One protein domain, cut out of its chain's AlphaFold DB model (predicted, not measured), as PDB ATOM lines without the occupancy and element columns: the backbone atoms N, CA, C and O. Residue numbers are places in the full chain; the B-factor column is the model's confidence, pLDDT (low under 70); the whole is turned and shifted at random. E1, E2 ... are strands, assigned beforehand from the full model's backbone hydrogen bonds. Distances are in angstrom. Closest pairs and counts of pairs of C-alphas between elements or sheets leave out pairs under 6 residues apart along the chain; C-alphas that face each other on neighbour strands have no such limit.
ATOM      1  N   LEU A  27       9.190  29.988   3.305       94.69
ATOM      2  CA  LEU A  27       7.971  29.885   2.517       94.69
ATOM      3  C   LEU A  27       6.877  29.229   3.357       94.69
ATOM      4  O   LEU A  27       7.123  28.256   4.071       94.69
ATOM      5  N   ARG A  28       5.661  29.773   3.274       96.06
ATOM      6  CA  ARG A  28       4.519  29.343   4.089       96.06
ATOM      7  C   ARG A  28       3.578  28.473   3.266       96.06
ATOM      8  O   ARG A  28       3.074  28.920   2.236       96.06
ATOM      9  N   TYR A  29       3.277  27.282   3.770       96.25
ATOM     10  CA  TYR A  29       2.318  26.356   3.173       96.25
ATOM     11  C   TYR A  29       1.234  26.017   4.187       96.25
ATOM     12  O   TYR A  29       1.512  25.798   5.363       96.25
ATOM     13  N   VAL A  30      -0.006  25.960   3.722       96.00
ATOM     14  CA  VAL A  30      -1.144  25.440   4.472       96.00
ATOM     15  C   VAL A  30      -1.729  24.290   3.680       96.00
ATOM     16  O   VAL A  30      -2.082  24.446   2.509       96.00
ATOM     17  N   VAL A  31      -1.820  23.134   4.325       95.12
ATOM     18  CA  VAL A  31      -2.262  21.894   3.704       95.12
ATOM     19  C   VAL A  31      -3.480  21.369   4.432       95.12
ATOM     20  O   VAL A  31      -3.417  21.114   5.629       95.12
ATOM     21  N   SER A  32      -4.572  21.181   3.701       95.00
ATOM     22  CA  SER A  32      -5.746  20.457   4.181       95.00
ATOM     23  C   SER A  32      -5.670  19.010   3.702       95.00
ATOM     24  O   SER A  32      -5.647  18.771   2.499       95.00
ATOM     25  N   LEU A  33      -5.641  18.044   4.614       93.88
ATOM     26  CA  LEU A  33      -5.609  16.617   4.300       93.88
ATOM     27  C   LEU A  33      -6.886  15.948   4.803       93.88
ATOM     28  O   LEU A  33      -7.225  16.063   5.980       93.88
ATOM     29  N   GLN A  34      -7.584  15.250   3.917       92.75
ATOM     30  CA  GLN A  34      -8.764  14.458   4.238       92.75
ATOM     31  C   GLN A  34      -8.573  13.031   3.729       92.75
ATOM     32  O   GLN A  34      -8.244  12.836   2.562       92.75
ATOM     33  N   GLU A  35      -8.809  12.044   4.586       91.06
ATOM     34  CA  GLU A  35      -8.817  10.628   4.216       91.06
ATOM     35  C   GLU A  35     -10.245  10.075   4.319       91.06
ATOM     36  O   GLU A  35     -10.920  10.205   5.346       91.06
ATOM     37  N   GLY A  36     -10.732   9.501   3.219       88.81
ATOM     38  CA  GLY A  36     -12.102   9.029   3.059       88.81
ATOM     39  C   GLY A  36     -13.142  10.092   3.430       88.81
ATOM     40  O   GLY A  36     -13.065  11.261   3.043       88.81
ATOM     41  N   ASN A  37     -14.124   9.672   4.224       86.44
ATOM     42  CA  ASN A  37     -15.197  10.531   4.737       86.44
ATOM     43  C   ASN A  37     -14.879  11.139   6.115       86.44
ATOM     44  O   ASN A  37     -15.778  11.629   6.795       86.44
ATOM     45  N   GLY A  38     -13.615  11.083   6.547       87.00
ATOM     46  CA  GLY A  38     -13.169  11.713   7.784       87.00
ATOM     47  C   GLY A  38     -13.147  13.245   7.699       87.00
ATOM     48  O   GLY A  38     -13.250  13.821   6.614       87.00
ATOM     49  N   PRO A  39     -12.995  13.938   8.841       88.44
ATOM     50  CA  PRO A  39     -12.821  15.384   8.849       88.44
ATOM     51  C   PRO A  39     -11.482  15.779   8.212       88.44
ATOM     52  O   PRO A  39     -10.455  15.140   8.445       88.44
ATOM     53  N   ALA A  40     -11.481  16.877   7.458       90.12
ATOM     54  CA  ALA A  40     -10.253  17.464   6.940       90.12
ATOM     55  C   ALA A  40      -9.399  18.050   8.079       90.12
ATOM     56  O   ALA A  40      -9.893  18.800   8.926       90.12
ATOM     57  N   LYS A  41      -8.102  17.738   8.083       92.56
ATOM     58  CA  LYS A  41      -7.108  18.257   9.031       92.56
ATOM     59  C   LYS A  41      -6.230  19.293   8.338       92.56
ATOM     60  O   LYS A  41      -5.765  19.060   7.227       92.56
ATOM     61  N   ASN A  42      -5.991  20.427   8.991       93.62
ATOM     62  CA  ASN A  42      -5.172  21.508   8.443       93.62
ATOM     63  C   ASN A  42      -3.790  21.535   9.100       93.62
ATOM     64  O   ASN A  42      -3.682  21.487  10.324       93.62
ATOM     65  N   TYR A  43      -2.752  21.686   8.286       95.31
ATOM     66  CA  TYR A  43      -1.359  21.733   8.709       95.31
ATOM     67  C   TYR A  43      -0.687  22.982   8.153       95.31
ATOM     68  O   TYR A  43      -0.786  23.264   6.960       95.31
ATOM     69  N   GLY A  44       0.001  23.723   9.017       95.31
ATOM     70  CA  GLY A  44       0.875  24.822   8.621       95.31
ATOM     71  C   GLY A  44       2.324  24.355   8.557       95.31
ATOM     72  O   GLY A  44       2.789  23.662   9.458       95.31
ATOM     73  N   LEU A  45       3.035  24.754   7.509       95.19
ATOM     74  CA  LEU A  45       4.462  24.514   7.329       95.19
ATOM     75  C   LEU A  45       5.162  25.833   7.015       95.19
ATOM     76  O   LEU A  45       4.729  26.584   6.139       95.19
ATOM     77  N   GLU A  46       6.279  26.067   7.687       95.81
ATOM     78  CA  GLU A  46       7.271  27.055   7.282       95.81
ATOM     79  C   GLU A  46       8.502  26.295   6.800       95.81
ATOM     80  O   GLU A  46       9.107  25.542   7.561       95.81
ATOM     81  N   VAL A  47       8.832  26.444   5.519       95.44
ATOM     82  CA  VAL A  47       9.944  25.727   4.892       95.44
ATOM     83  C   VAL A  47      10.981  26.746   4.434       95.44
ATOM     84  O   VAL A  47      10.661  27.570   3.570       95.44
ATOM     85  N   PRO A  48      12.210  26.714   4.976       94.38
ATOM     86  CA  PRO A  48      13.295  27.552   4.485       94.38
ATOM     87  C   PRO A  48      13.539  27.337   2.989       94.38
ATOM     88  O   PRO A  48      13.523  26.202   2.503       94.38
ATOM     89  N   ALA A  49      13.791  28.417   2.251       92.94
ATOM     90  CA  ALA A  49      14.122  28.339   0.832       92.94
ATOM     91  C   ALA A  49      15.297  27.376   0.586       92.94
ATOM     92  O   ALA A  49      16.318  27.436   1.270       92.94
ATOM     93  N   GLY A  50      15.146  26.490  -0.401       93.50
ATOM     94  CA  GLY A  50      16.141  25.478  -0.771       93.50
ATOM     95  C   GLY A  50      16.151  24.225   0.105       93.50
ATOM     96  O   GLY A  50      16.995  23.357  -0.100       93.50
ATOM     97  N   THR A  51      15.230  24.112   1.064       95.12
ATOM     98  CA  THR A  51      15.086  22.933   1.931       95.12
ATOM     99  C   THR A  51      13.772  22.196   1.676       95.12
ATOM    100  O   THR A  51      12.939  22.625   0.872       95.12
ATOM    101  N   ALA A  52      13.583  21.069   2.362       95.94
ATOM    102  CA  ALA A  52      12.329  20.336   2.374       95.94
ATOM    103  C   ALA A  52      11.837  20.096   3.804       95.94
ATOM    104  O   ALA A  52      12.635  20.001   4.737       95.94
ATOM    105  N   ALA A  53      10.524  19.971   3.957       96.81
ATOM    106  CA  ALA A  53       9.870  19.590   5.201       96.81
ATOM    107  C   ALA A  53       8.777  18.557   4.927       96.81
ATOM    108  O   ALA A  53       8.207  18.534   3.834       96.81
ATOM    109  N   SER A  54       8.456  17.751   5.938       96.75
ATOM    110  CA  SER A  54       7.475  16.675   5.812       96.75
ATOM    111  C   SER A  54       6.434  16.721   6.927       96.75
ATOM    112  O   SER A  54       6.762  16.983   8.084       96.75
ATOM    113  N   ILE A  55       5.183  16.415   6.586       95.31
ATOM    114  CA  ILE A  55       4.104  16.138   7.543       95.31
ATOM    115  C   ILE A  55       3.822  14.642   7.501       95.31
ATOM    116  O   ILE A  55       3.648  14.090   6.420       95.31
ATOM    117  N   ASN A  56       3.711  14.011   8.667       94.00
ATOM    118  CA  ASN A  56       3.202  12.648   8.791       94.00
ATOM    119  C   ASN A  56       1.845  12.681   9.495       94.00
ATOM    120  O   ASN A  56       1.734  13.228  10.593       94.00
ATOM    121  N   ALA A  57       0.822  12.113   8.866       90.00
ATOM    122  CA  ALA A  57      -0.538  12.076   9.386       90.00
ATOM    123  C   ALA A  57      -1.236  10.797   8.919       90.00
ATOM    124  O   ALA A  57      -1.360  10.575   7.722       90.00
ATOM    125  N   ASP A  58      -1.677   9.963   9.864       85.88
ATOM    126  CA  ASP A  58      -2.516   8.783   9.597       85.88
ATOM    127  C   ASP A  58      -1.950   7.823   8.522       85.88
ATOM    128  O   ASP A  58      -2.665   7.275   7.694       85.88
ATOM    129  N   GLY A  59      -0.628   7.615   8.508       89.12
ATOM    130  CA  GLY A  59       0.033   6.757   7.510       89.12
ATOM    131  C   GLY A  59       0.265   7.422   6.148       89.12
ATOM    132  O   GLY A  59       0.820   6.794   5.246       89.12
ATOM    133  N   LEU A  60      -0.098   8.698   6.004       94.44
ATOM    134  CA  LEU A  60       0.268   9.553   4.883       94.44
ATOM    135  C   LEU A  60       1.478  10.417   5.246       94.44
ATOM    136  O   LEU A  60       1.579  10.948   6.354       94.44
ATOM    137  N   THR A  61       2.374  10.596   4.283       96.69
ATOM    138  CA  THR A  61       3.518  11.507   4.366       96.69
ATOM    139  C   THR A  61       3.395  12.530   3.248       96.69
ATOM    140  O   THR A  61       3.314  12.170   2.074       96.69
ATOM    141  N   LEU A  62       3.376  13.810   3.603       97.12
ATOM    142  CA  LEU A  62       3.443  14.905   2.650       97.12
ATOM    143  C   LEU A  62       4.809  15.574   2.728       97.12
ATOM    144  O   LEU A  62       5.095  16.233   3.722       97.12
ATOM    145  N   ASP A  63       5.595  15.481   1.662       97.62
ATOM    146  CA  ASP A  63       6.846  16.218   1.519       97.62
ATOM    147  C   ASP A  63       6.625  17.502   0.726       97.62
ATOM    148  O   ASP A  63       5.995  17.497  -0.336       97.62
ATOM    149  N   VAL A  64       7.203  18.595   1.209       97.44
ATOM    150  CA  VAL A  64       7.229  19.895   0.544       97.44
ATOM    151  C   VAL A  64       8.679  20.328   0.406       97.44
ATOM    152  O   VAL A  64       9.326  20.641   1.399       97.44
ATOM    153  N   ALA A  65       9.181  20.374  -0.826       96.88
ATOM    154  CA  ALA A  65      10.476  20.963  -1.147       96.88
ATOM    155  C   ALA A  65      10.272  22.396  -1.647       96.88
ATOM    156  O   ALA A  65       9.578  22.613  -2.644       96.88
ATOM    157  N   ALA A  66      10.865  23.366  -0.955       95.88
ATOM    158  CA  ALA A  66      10.833  24.769  -1.338       95.88
ATOM    159  C   ALA A  66      11.975  25.087  -2.321       95.88
ATOM    160  O   ALA A  66      13.098  24.614  -2.125       95.88
ATOM    161  N   PRO A  67      11.739  25.914  -3.359       93.69
ATOM    162  CA  PRO A  67      12.811  26.357  -4.243       93.69
ATOM    163  C   PRO A  67      13.847  27.171  -3.459       93.69
ATOM    164  O   PRO A  67      13.519  27.814  -2.458       93.69
ATOM    165  N   SER A  68      15.102  27.142  -3.908       88.94
ATOM    166  CA  SER A  68      16.154  27.983  -3.334       88.94
ATOM    167  C   SER A  68      16.100  29.399  -3.906       88.94
ATOM    168  O   SER A  68      15.505  29.643  -4.956       88.94
ATOM    169  N   ALA A  69      16.734  30.345  -3.212       79.50
ATOM    170  CA  ALA A  69      16.858  31.718  -3.699       79.50
ATOM    171  C   ALA A  69      17.740  31.810  -4.959       79.50
ATOM    172  O   ALA A  69      17.478  32.626  -5.835       79.50
ATOM    173  N   GLU A  70      18.758  30.952  -5.055       79.00
ATOM    174  CA  GLU A  70      19.693  30.885  -6.188       79.00
ATOM    175  C   GLU A  70      19.067  30.236  -7.426       79.00
ATOM    176  O   GLU A  70      19.421  30.564  -8.555       79.00
ATOM    177  N   HIS A  71      18.111  29.329  -7.212       74.88
ATOM    178  CA  HIS A  71      17.371  28.643  -8.264       74.88
ATOM    179  C   HIS A  71      15.869  28.864  -8.042       74.88
ATOM    180  O   HIS A  71      15.147  27.933  -7.660       74.88
ATOM    181  N   PRO A  72      15.387  30.109  -8.249       76.62
ATOM    182  CA  PRO A  72      13.986  30.435  -8.055       76.62
ATOM    183  C   PRO A  72      13.158  29.618  -9.045       76.62
ATOM    184  O   PRO A  72      13.424  29.585 -10.247       76.62
ATOM    185  N   GLY A  73      12.160  28.907  -8.535       85.06
ATOM    186  CA  GLY A  73      11.454  27.917  -9.332       85.06
ATOM    187  C   GLY A  73      10.136  27.493  -8.715       85.06
ATOM    188  O   GLY A  73       9.386  28.300  -8.162       85.06
ATOM    189  N   LYS A  74       9.832  26.204  -8.856       92.81
ATOM    190  CA  LYS A  74       8.607  25.606  -8.332       92.81
ATOM    191  C   LYS A  74       8.895  24.895  -7.019       92.81
ATOM    192  O   LYS A  74       9.930  24.244  -6.901       92.81
ATOM    193  N   SER A  75       7.955  24.947  -6.082       94.44
ATOM    194  CA  SER A  75       7.945  23.958  -5.002       94.44
ATOM    195  C   SER A  75       7.502  22.619  -5.554       94.44
ATOM    196  O   SER A  75       6.607  22.571  -6.403       94.44
ATOM    197  N   LEU A  76       8.085  21.540  -5.046       96.44
ATOM    198  CA  LEU A  76       7.616  20.186  -5.310       96.44
ATOM    199  C   LEU A  76       6.859  19.686  -4.090       96.44
ATOM    200  O   LEU A  76       7.337  19.817  -2.965       96.44
ATOM    201  N   ILE A  77       5.675  19.131  -4.325       97.19
ATOM    202  CA  ILE A  77       4.836  18.573  -3.270       97.19
ATOM    203  C   ILE A  77       4.548  17.122  -3.606       97.19
ATOM    204  O   ILE A  77       4.015  16.821  -4.675       97.19
ATOM    205  N   ARG A  78       4.914  16.219  -2.701       98.12
ATOM    206  CA  ARG A  78       4.752  14.777  -2.871       98.12
ATOM    207  C   ARG A  78       3.897  14.237  -1.738       98.12
ATOM    208  O   ARG A  78       4.266  14.376  -0.580       98.12
ATOM    209  N   LEU A  79       2.783  13.598  -2.079       97.75
ATOM    210  CA  LEU A  79       1.981  12.837  -1.128       97.75
ATOM    211  C   LEU A  79       2.306  11.354  -1.286       97.75
ATOM    212  O   LEU A  79       2.252  10.808  -2.392       97.75
ATOM    213  N   GLN A  80       2.619  10.705  -0.177       97.19
ATOM    214  CA  GLN A  80       2.930   9.289  -0.091       97.19
ATOM    215  C   GLN A  80       2.056   8.632   0.970       97.19
ATOM    216  O   GLN A  80       1.587   9.289   1.894       97.19
ATOM    217  N   GLN A  81       1.856   7.329   0.835       95.12
ATOM    218  CA  GLN A  81       1.221   6.492   1.840       95.12
ATOM    219  C   GLN A  81       2.164   5.358   2.202       95.12
ATOM    220  O   GLN A  81       2.709   4.699   1.313       95.12
ATOM    221  N   THR A  82       2.322   5.126   3.498       93.31
ATOM    222  CA  THR A  82       3.091   4.008   4.031       93.31
ATOM    223  C   THR A  82       2.134   3.012   4.663       93.31
ATOM    224  O   THR A  82       1.479   3.314   5.658       93.31
ATOM    225  N   ARG A  83       2.062   1.808   4.096       89.19
ATOM    226  CA  ARG A  83       1.239   0.707   4.606       89.19
ATOM    227  C   ARG A  83       2.082  -0.554   4.656       89.19
ATOM    228  O   ARG A  83       2.755  -0.869   3.683       89.19
ATOM    229  N   GLU A  84       2.072  -1.245   5.796       89.81
ATOM    230  CA  GLU A  84       2.800  -2.517   5.975       89.81
ATOM    231  C   GLU A  84       4.298  -2.417   5.611       89.81
ATOM    232  O   GLU A  84       4.892  -3.334   5.056       89.81
ATOM    233  N   GLY A  85       4.920  -1.267   5.899       88.19
ATOM    234  CA  GLY A  85       6.334  -1.011   5.597       88.19
ATOM    235  C   GLY A  85       6.634  -0.658   4.134       88.19
ATOM    236  O   GLY A  85       7.781  -0.353   3.813       88.19
ATOM    237  N   LEU A  86       5.631  -0.634   3.253       92.00
ATOM    238  CA  LEU A  86       5.771  -0.211   1.861       92.00
ATOM    239  C   LEU A  86       5.306   1.235   1.691       92.00
ATOM    240  O   LEU A  86       4.181   1.582   2.046       92.00
ATOM    241  N   THR A  87       6.169   2.078   1.120       95.25
ATOM    242  CA  THR A  87       5.845   3.471   0.781       95.25
ATOM    243  C   THR A  87       5.461   3.580  -0.692       95.25
ATOM    244  O   THR A  87       6.250   3.237  -1.573       95.25
ATOM    245  N   LYS A  88       4.271   4.110  -0.974       95.25
ATOM    246  CA  LYS A  88       3.786   4.393  -2.328       95.25
ATOM    247  C   LYS A  88       3.544   5.885  -2.493       95.25
ATOM    248  O   LYS A  88       2.828   6.493  -1.705       95.25
ATOM    249  N   THR A  89       4.086   6.475  -3.554       96.75
ATOM    250  CA  THR A  89       3.712   7.836  -3.954       96.75
ATOM    251  C   THR A  89       2.293   7.827  -4.511       96.75
ATOM    252  O   THR A  89       2.014   7.126  -5.484       96.75
ATOM    253  N   LEU A  90       1.404   8.604  -3.894       95.94
ATOM    254  CA  LEU A  90       0.021   8.762  -4.333       95.94
ATOM    255  C   LEU A  90      -0.146   9.933  -5.305       95.94
ATOM    256  O   LEU A  90      -0.958   9.858  -6.221       95.94
ATOM    257  N   HIS A  91       0.614  11.014  -5.110       97.44
ATOM    258  CA  HIS A  91       0.546  12.197  -5.962       97.44
ATOM    259  C   HIS A  91       1.871  12.969  -5.945       97.44
ATOM    260  O   HIS A  91       2.531  13.064  -4.911       97.44
ATOM    261  N   LEU A  92       2.222  13.592  -7.073       97.50
ATOM    262  CA  LEU A  92       3.319  14.552  -7.188       97.50
ATOM    263  C   LEU A  92       2.818  15.819  -7.896       97.50
ATOM    264  O   LEU A  92       2.233  15.738  -8.971       97.50
ATOM    265  N   ALA A  93       3.016  16.982  -7.280       96.44
ATOM    266  CA  ALA A  93       2.601  18.285  -7.793       96.44
ATOM    267  C   ALA A  93       3.781  19.257  -7.846       96.44
ATOM    268  O   ALA A  93       4.768  19.107  -7.124       96.44
ATOM    269  N   SER A  94       3.632  20.310  -8.650       95.56
ATOM    270  CA  SER A  94       4.535  21.460  -8.628       95.56
ATOM    271  C   SER A  94       3.743  22.753  -8.457       95.56
ATOM    272  O   SER A  94       2.744  22.945  -9.149       95.56
ATOM    273  N   ILE A  95       4.181  23.629  -7.553       93.81
ATOM    274  CA  ILE A  95       3.565  24.938  -7.305       93.81
ATOM    275  C   ILE A  95       4.492  26.026  -7.830       93.81
ATOM    276  O   ILE A  95       5.628  26.156  -7.379       93.81
ATOM    277  N   SER A  96       4.006  26.811  -8.786       91.06
ATOM    278  CA  SER A  96       4.742  27.953  -9.328       91.06
ATOM    279  C   SER A  96       4.672  29.149  -8.379       91.06
ATOM    280  O   SER A  96       3.610  29.428  -7.832       91.06
ATOM    281  N   ARG A  97       5.782  29.887  -8.255       86.69
ATOM    282  CA  ARG A  97       5.883  31.141  -7.479       86.69
ATOM    283  C   ARG A  97       5.388  31.027  -6.020       86.69
ATOM    284  O   ARG A  97       4.569  31.827  -5.574       86.69
ATOM    285  N   PRO A  98       5.905  30.060  -5.244       88.56
ATOM    286  CA  PRO A  98       5.492  29.826  -3.856       88.56
ATOM    287  C   PRO A  98       5.932  30.935  -2.878       88.56
ATOM    288  O   PRO A  98       5.554  30.902  -1.712       88.56
ATOM    289  N   ALA A  99       6.751  31.894  -3.329       86.06
ATOM    290  CA  ALA A  99       7.220  33.028  -2.534       86.06
ATOM    291  C   ALA A  99       6.286  34.254  -2.603       86.06
ATOM    292  O   ALA A  99       6.353  35.107  -1.723       86.06
ATOM    293  N   ASP A 100       5.407  34.338  -3.612       85.50
ATOM    294  CA  ASP A 100       4.536  35.505  -3.830       85.50
ATOM    295  C   ASP A 100       3.443  35.615  -2.749       85.50
ATOM    296  O   ASP A 100       2.931  36.696  -2.469       85.50
ATOM    297  N   SER A 101       3.041  34.483  -2.161       86.94
ATOM    298  CA  SER A 101       2.009  34.403  -1.124       86.94
ATOM    299  C   SER A 101       2.052  33.055  -0.402       86.94
ATOM    300  O   SER A 101       2.742  32.129  -0.825       86.94
ATOM    301  N   GLN A 102       1.286  32.920   0.684       92.94
ATOM    302  CA  GLN A 102       1.085  31.627   1.334       92.94
ATOM    303  C   GLN A 102       0.435  30.629   0.361       92.94
ATOM    304  O   GLN A 102      -0.664  30.859  -0.146       92.94
ATOM    305  N   VAL A 103       1.078  29.480   0.166       95.62
ATOM    306  CA  VAL A 103       0.547  28.392  -0.661       95.62
ATOM    307  C   VAL A 103      -0.522  27.642   0.123       95.62
ATOM    308  O   VAL A 103      -0.257  27.136   1.210       95.62
ATOM    309  N   ARG A 104      -1.732  27.530  -0.430       95.94
ATOM    310  CA  ARG A 104      -2.835  26.766   0.172       95.94
ATOM    311  C   ARG A 104      -3.202  25.609  -0.743       95.94
ATOM    312  O   ARG A 104      -3.606  25.842  -1.881       95.94
ATOM    313  N   ILE A 105      -3.069  24.380  -0.260       95.88
ATOM    314  CA  ILE A 105      -3.382  23.164  -1.022       95.88
ATOM    315  C   ILE A 105      -4.272  22.220  -0.217       95.88
ATOM    316  O   ILE A 105      -4.256  22.239   1.013       95.88
ATOM    317  N   ALA A 106      -5.057  21.405  -0.913       95.81
ATOM    318  CA  ALA A 106      -5.863  20.367  -0.291       95.81
ATOM    319  C   ALA A 106      -5.679  19.022  -0.997       95.81
ATOM    320  O   ALA A 106      -5.609  18.961  -2.226       95.81
ATOM    321  N   TYR A 107      -5.629  17.962  -0.198       95.50
ATOM    322  CA  TYR A 107      -5.616  16.576  -0.633       95.50
ATOM    323  C   TYR A 107      -6.817  15.843  -0.053       95.50
ATOM    324  O   TYR A 107      -7.065  15.905   1.151       95.50
ATOM    325  N   LEU A 108      -7.519  15.118  -0.918       94.62
ATOM    326  CA  LEU A 108      -8.557  14.176  -0.536       94.62
ATOM    327  C   LEU A 108      -8.128  12.794  -0.999       94.62
ATOM    328  O   LEU A 108      -7.977  12.561  -2.196       94.62
ATOM    329  N   VAL A 109      -7.895  11.899  -0.052       94.00
ATOM    330  CA  VAL A 109      -7.488  10.520  -0.299       94.00
ATOM    331  C   VAL A 109      -8.728   9.647  -0.164       94.00
ATOM    332  O   VAL A 109      -9.157   9.338   0.942       94.00
ATOM    333  N   CYS A 110      -9.337   9.298  -1.291       91.94
ATOM    334  CA  CYS A 110     -10.531   8.460  -1.369       91.94
ATOM    335  C   CYS A 110     -10.155   7.019  -1.752       91.94
ATOM    336  O   CYS A 110      -9.017   6.746  -2.135       91.94
ATOM    337  N   ALA A 111     -11.116   6.092  -1.687       89.12
ATOM    338  CA  ALA A 111     -10.888   4.695  -2.076       89.12
ATOM    339  C   ALA A 111     -10.408   4.558  -3.535       89.12
ATOM    340  O   ALA A 111      -9.510   3.767  -3.818       89.12
ATOM    341  N   ASP A 112     -10.950   5.387  -4.432       86.50
ATOM    342  CA  ASP A 112     -10.672   5.333  -5.873       86.50
ATOM    343  C   ASP A 112      -9.459   6.175  -6.307       86.50
ATOM    344  O   ASP A 112      -9.093   6.188  -7.483       86.50
ATOM    345  N   GLY A 113      -8.817   6.895  -5.381       91.50
ATOM    346  CA  GLY A 113      -7.628   7.689  -5.682       91.50
ATOM    347  C   GLY A 113      -7.499   8.974  -4.875       91.50
ATOM    348  O   GLY A 113      -8.164   9.180  -3.862       91.50
ATOM    349  N   VAL A 114      -6.607   9.851  -5.337       95.00
ATOM    350  CA  VAL A 114      -6.296  11.125  -4.679       95.00
ATOM    351  C   VAL A 114      -6.755  12.299  -5.528       95.00
ATOM    352  O   VAL A 114      -6.392  12.409  -6.697       95.00
ATOM    353  N   VAL A 115      -7.495  13.218  -4.912       94.94
ATOM    354  CA  VAL A 115      -7.846  14.516  -5.490       94.94
ATOM    355  C   VAL A 115      -6.931  15.582  -4.902       94.94
ATOM    356  O   VAL A 115      -6.829  15.724  -3.684       94.94
ATOM    357  N   PHE A 116      -6.277  16.342  -5.775       95.31
ATOM    358  CA  PHE A 116      -5.428  17.473  -5.416       95.31
ATOM    359  C   PHE A 116      -6.079  18.785  -5.854       95.31
ATOM    360  O   PHE A 116      -6.474  18.926  -7.010       95.31
ATOM    361  N   LEU A 117      -6.165  19.755  -4.941       95.06
ATOM    362  CA  LEU A 117      -6.752  21.070  -5.198       95.06
ATOM    363  C   LEU A 117      -5.760  22.176  -4.831       95.06
ATOM    364  O   LEU A 117      -5.261  22.237  -3.703       95.06
ATOM    365  N   SER A 118      -5.502  23.072  -5.782       93.62
ATOM    366  CA  SER A 118      -4.670  24.261  -5.594       93.62
ATOM    367  C   SER A 118      -5.216  25.417  -6.447       93.62
ATOM    368  O   SER A 118      -5.280  25.270  -7.668       93.62
TER     369      SER A 118
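AT A GLANCE: This is residues 27 to 118 of the 128 residues of an uncharacterized protein of Rugamonas rubra (UniProt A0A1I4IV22). Two twisted sheets of four strands lie face to face as a sandwich, their strands at 26 degrees to each other. The printed part begins in one sheet with the hairpin E1 and E2, crosses to the other sheet for E3 to E6, and returns to the first for the hairpin E7 and E8. The printed part has 92 residues with eight named strands, E1 to E8 in chain order, and no named helix; its class is all strand. One sheet, in the order E2, E1, E7, E8, is mixed, and the other, E3, E4, E5, E6, is antiparallel throughout. The whole is compact, with a radius of gyration of the C-alphas of 13.1 A, yet elongated, spanning 39 by 25 by 19 A.

HOW THE PARTS SIT: E3, residues 52 to 57, E4, residues 60 to 65, E5, residues 74 to 83, and E6, residues 86 to 96, form a meander, each strand the antiparallel neighbour of the one before. Within hydrogen-bond range are N 55 and O 62 of the hairpin E3 and E4, 2.9 A, N 63 and O 78 of the hairpin E4 and E5, 2.8 A, and N 77 and O 93 of the hairpin E5 and E6, 2.9 A. In the other sheet, E1, residues 27 to 35, and E7, residues 103 to 110, are parallel inner strands at 17 degrees, with N 32 and O 105 2.9 A apart. The edge strands are E2, residues 41 to 48, antiparallel to E1 with N 31 and O 43 at 2.8 A, and E8, residues 113 to 117, antiparallel to E7 with N 108 and O 115 at 2.9 A. Between the sheets, the closest C-alphas of E2 and E3 are those of Val 47 and Ala 53, 6.1 A apart. The closest of E6 and E8 are those of Leu 90 and Val 114, 6.8 A apart. E1 and E4 are near each other, with 6 pairs of C-alphas within 10 A.

IN THESE COORDINATES: E1 begins at C-alpha 27, (7.971, 29.885, 2.517), and runs 25.6 A from first to last C-alpha. E2 and E7 measure 22.9 A and 22.8 A, E3 and E4 16.8 A and 16.5 A. E5 measures 29.0 A, and E6 30.3 A from C-alpha 86 at (5.771, -0.211, 1.861). E8, 13.4 A, ends at C-alpha 117, (-6.752, 21.070, -5.198).

THE WHOLE: The C-alphas farthest apart, of Asn 37 and Glu 70, are 41.8 A apart. The printed part has no cut. The links E4 to E5 and E6 to E7 are short, and the other links are tight. The mean pLDDT of the printed part is 92.7, and no printed residue is under 70.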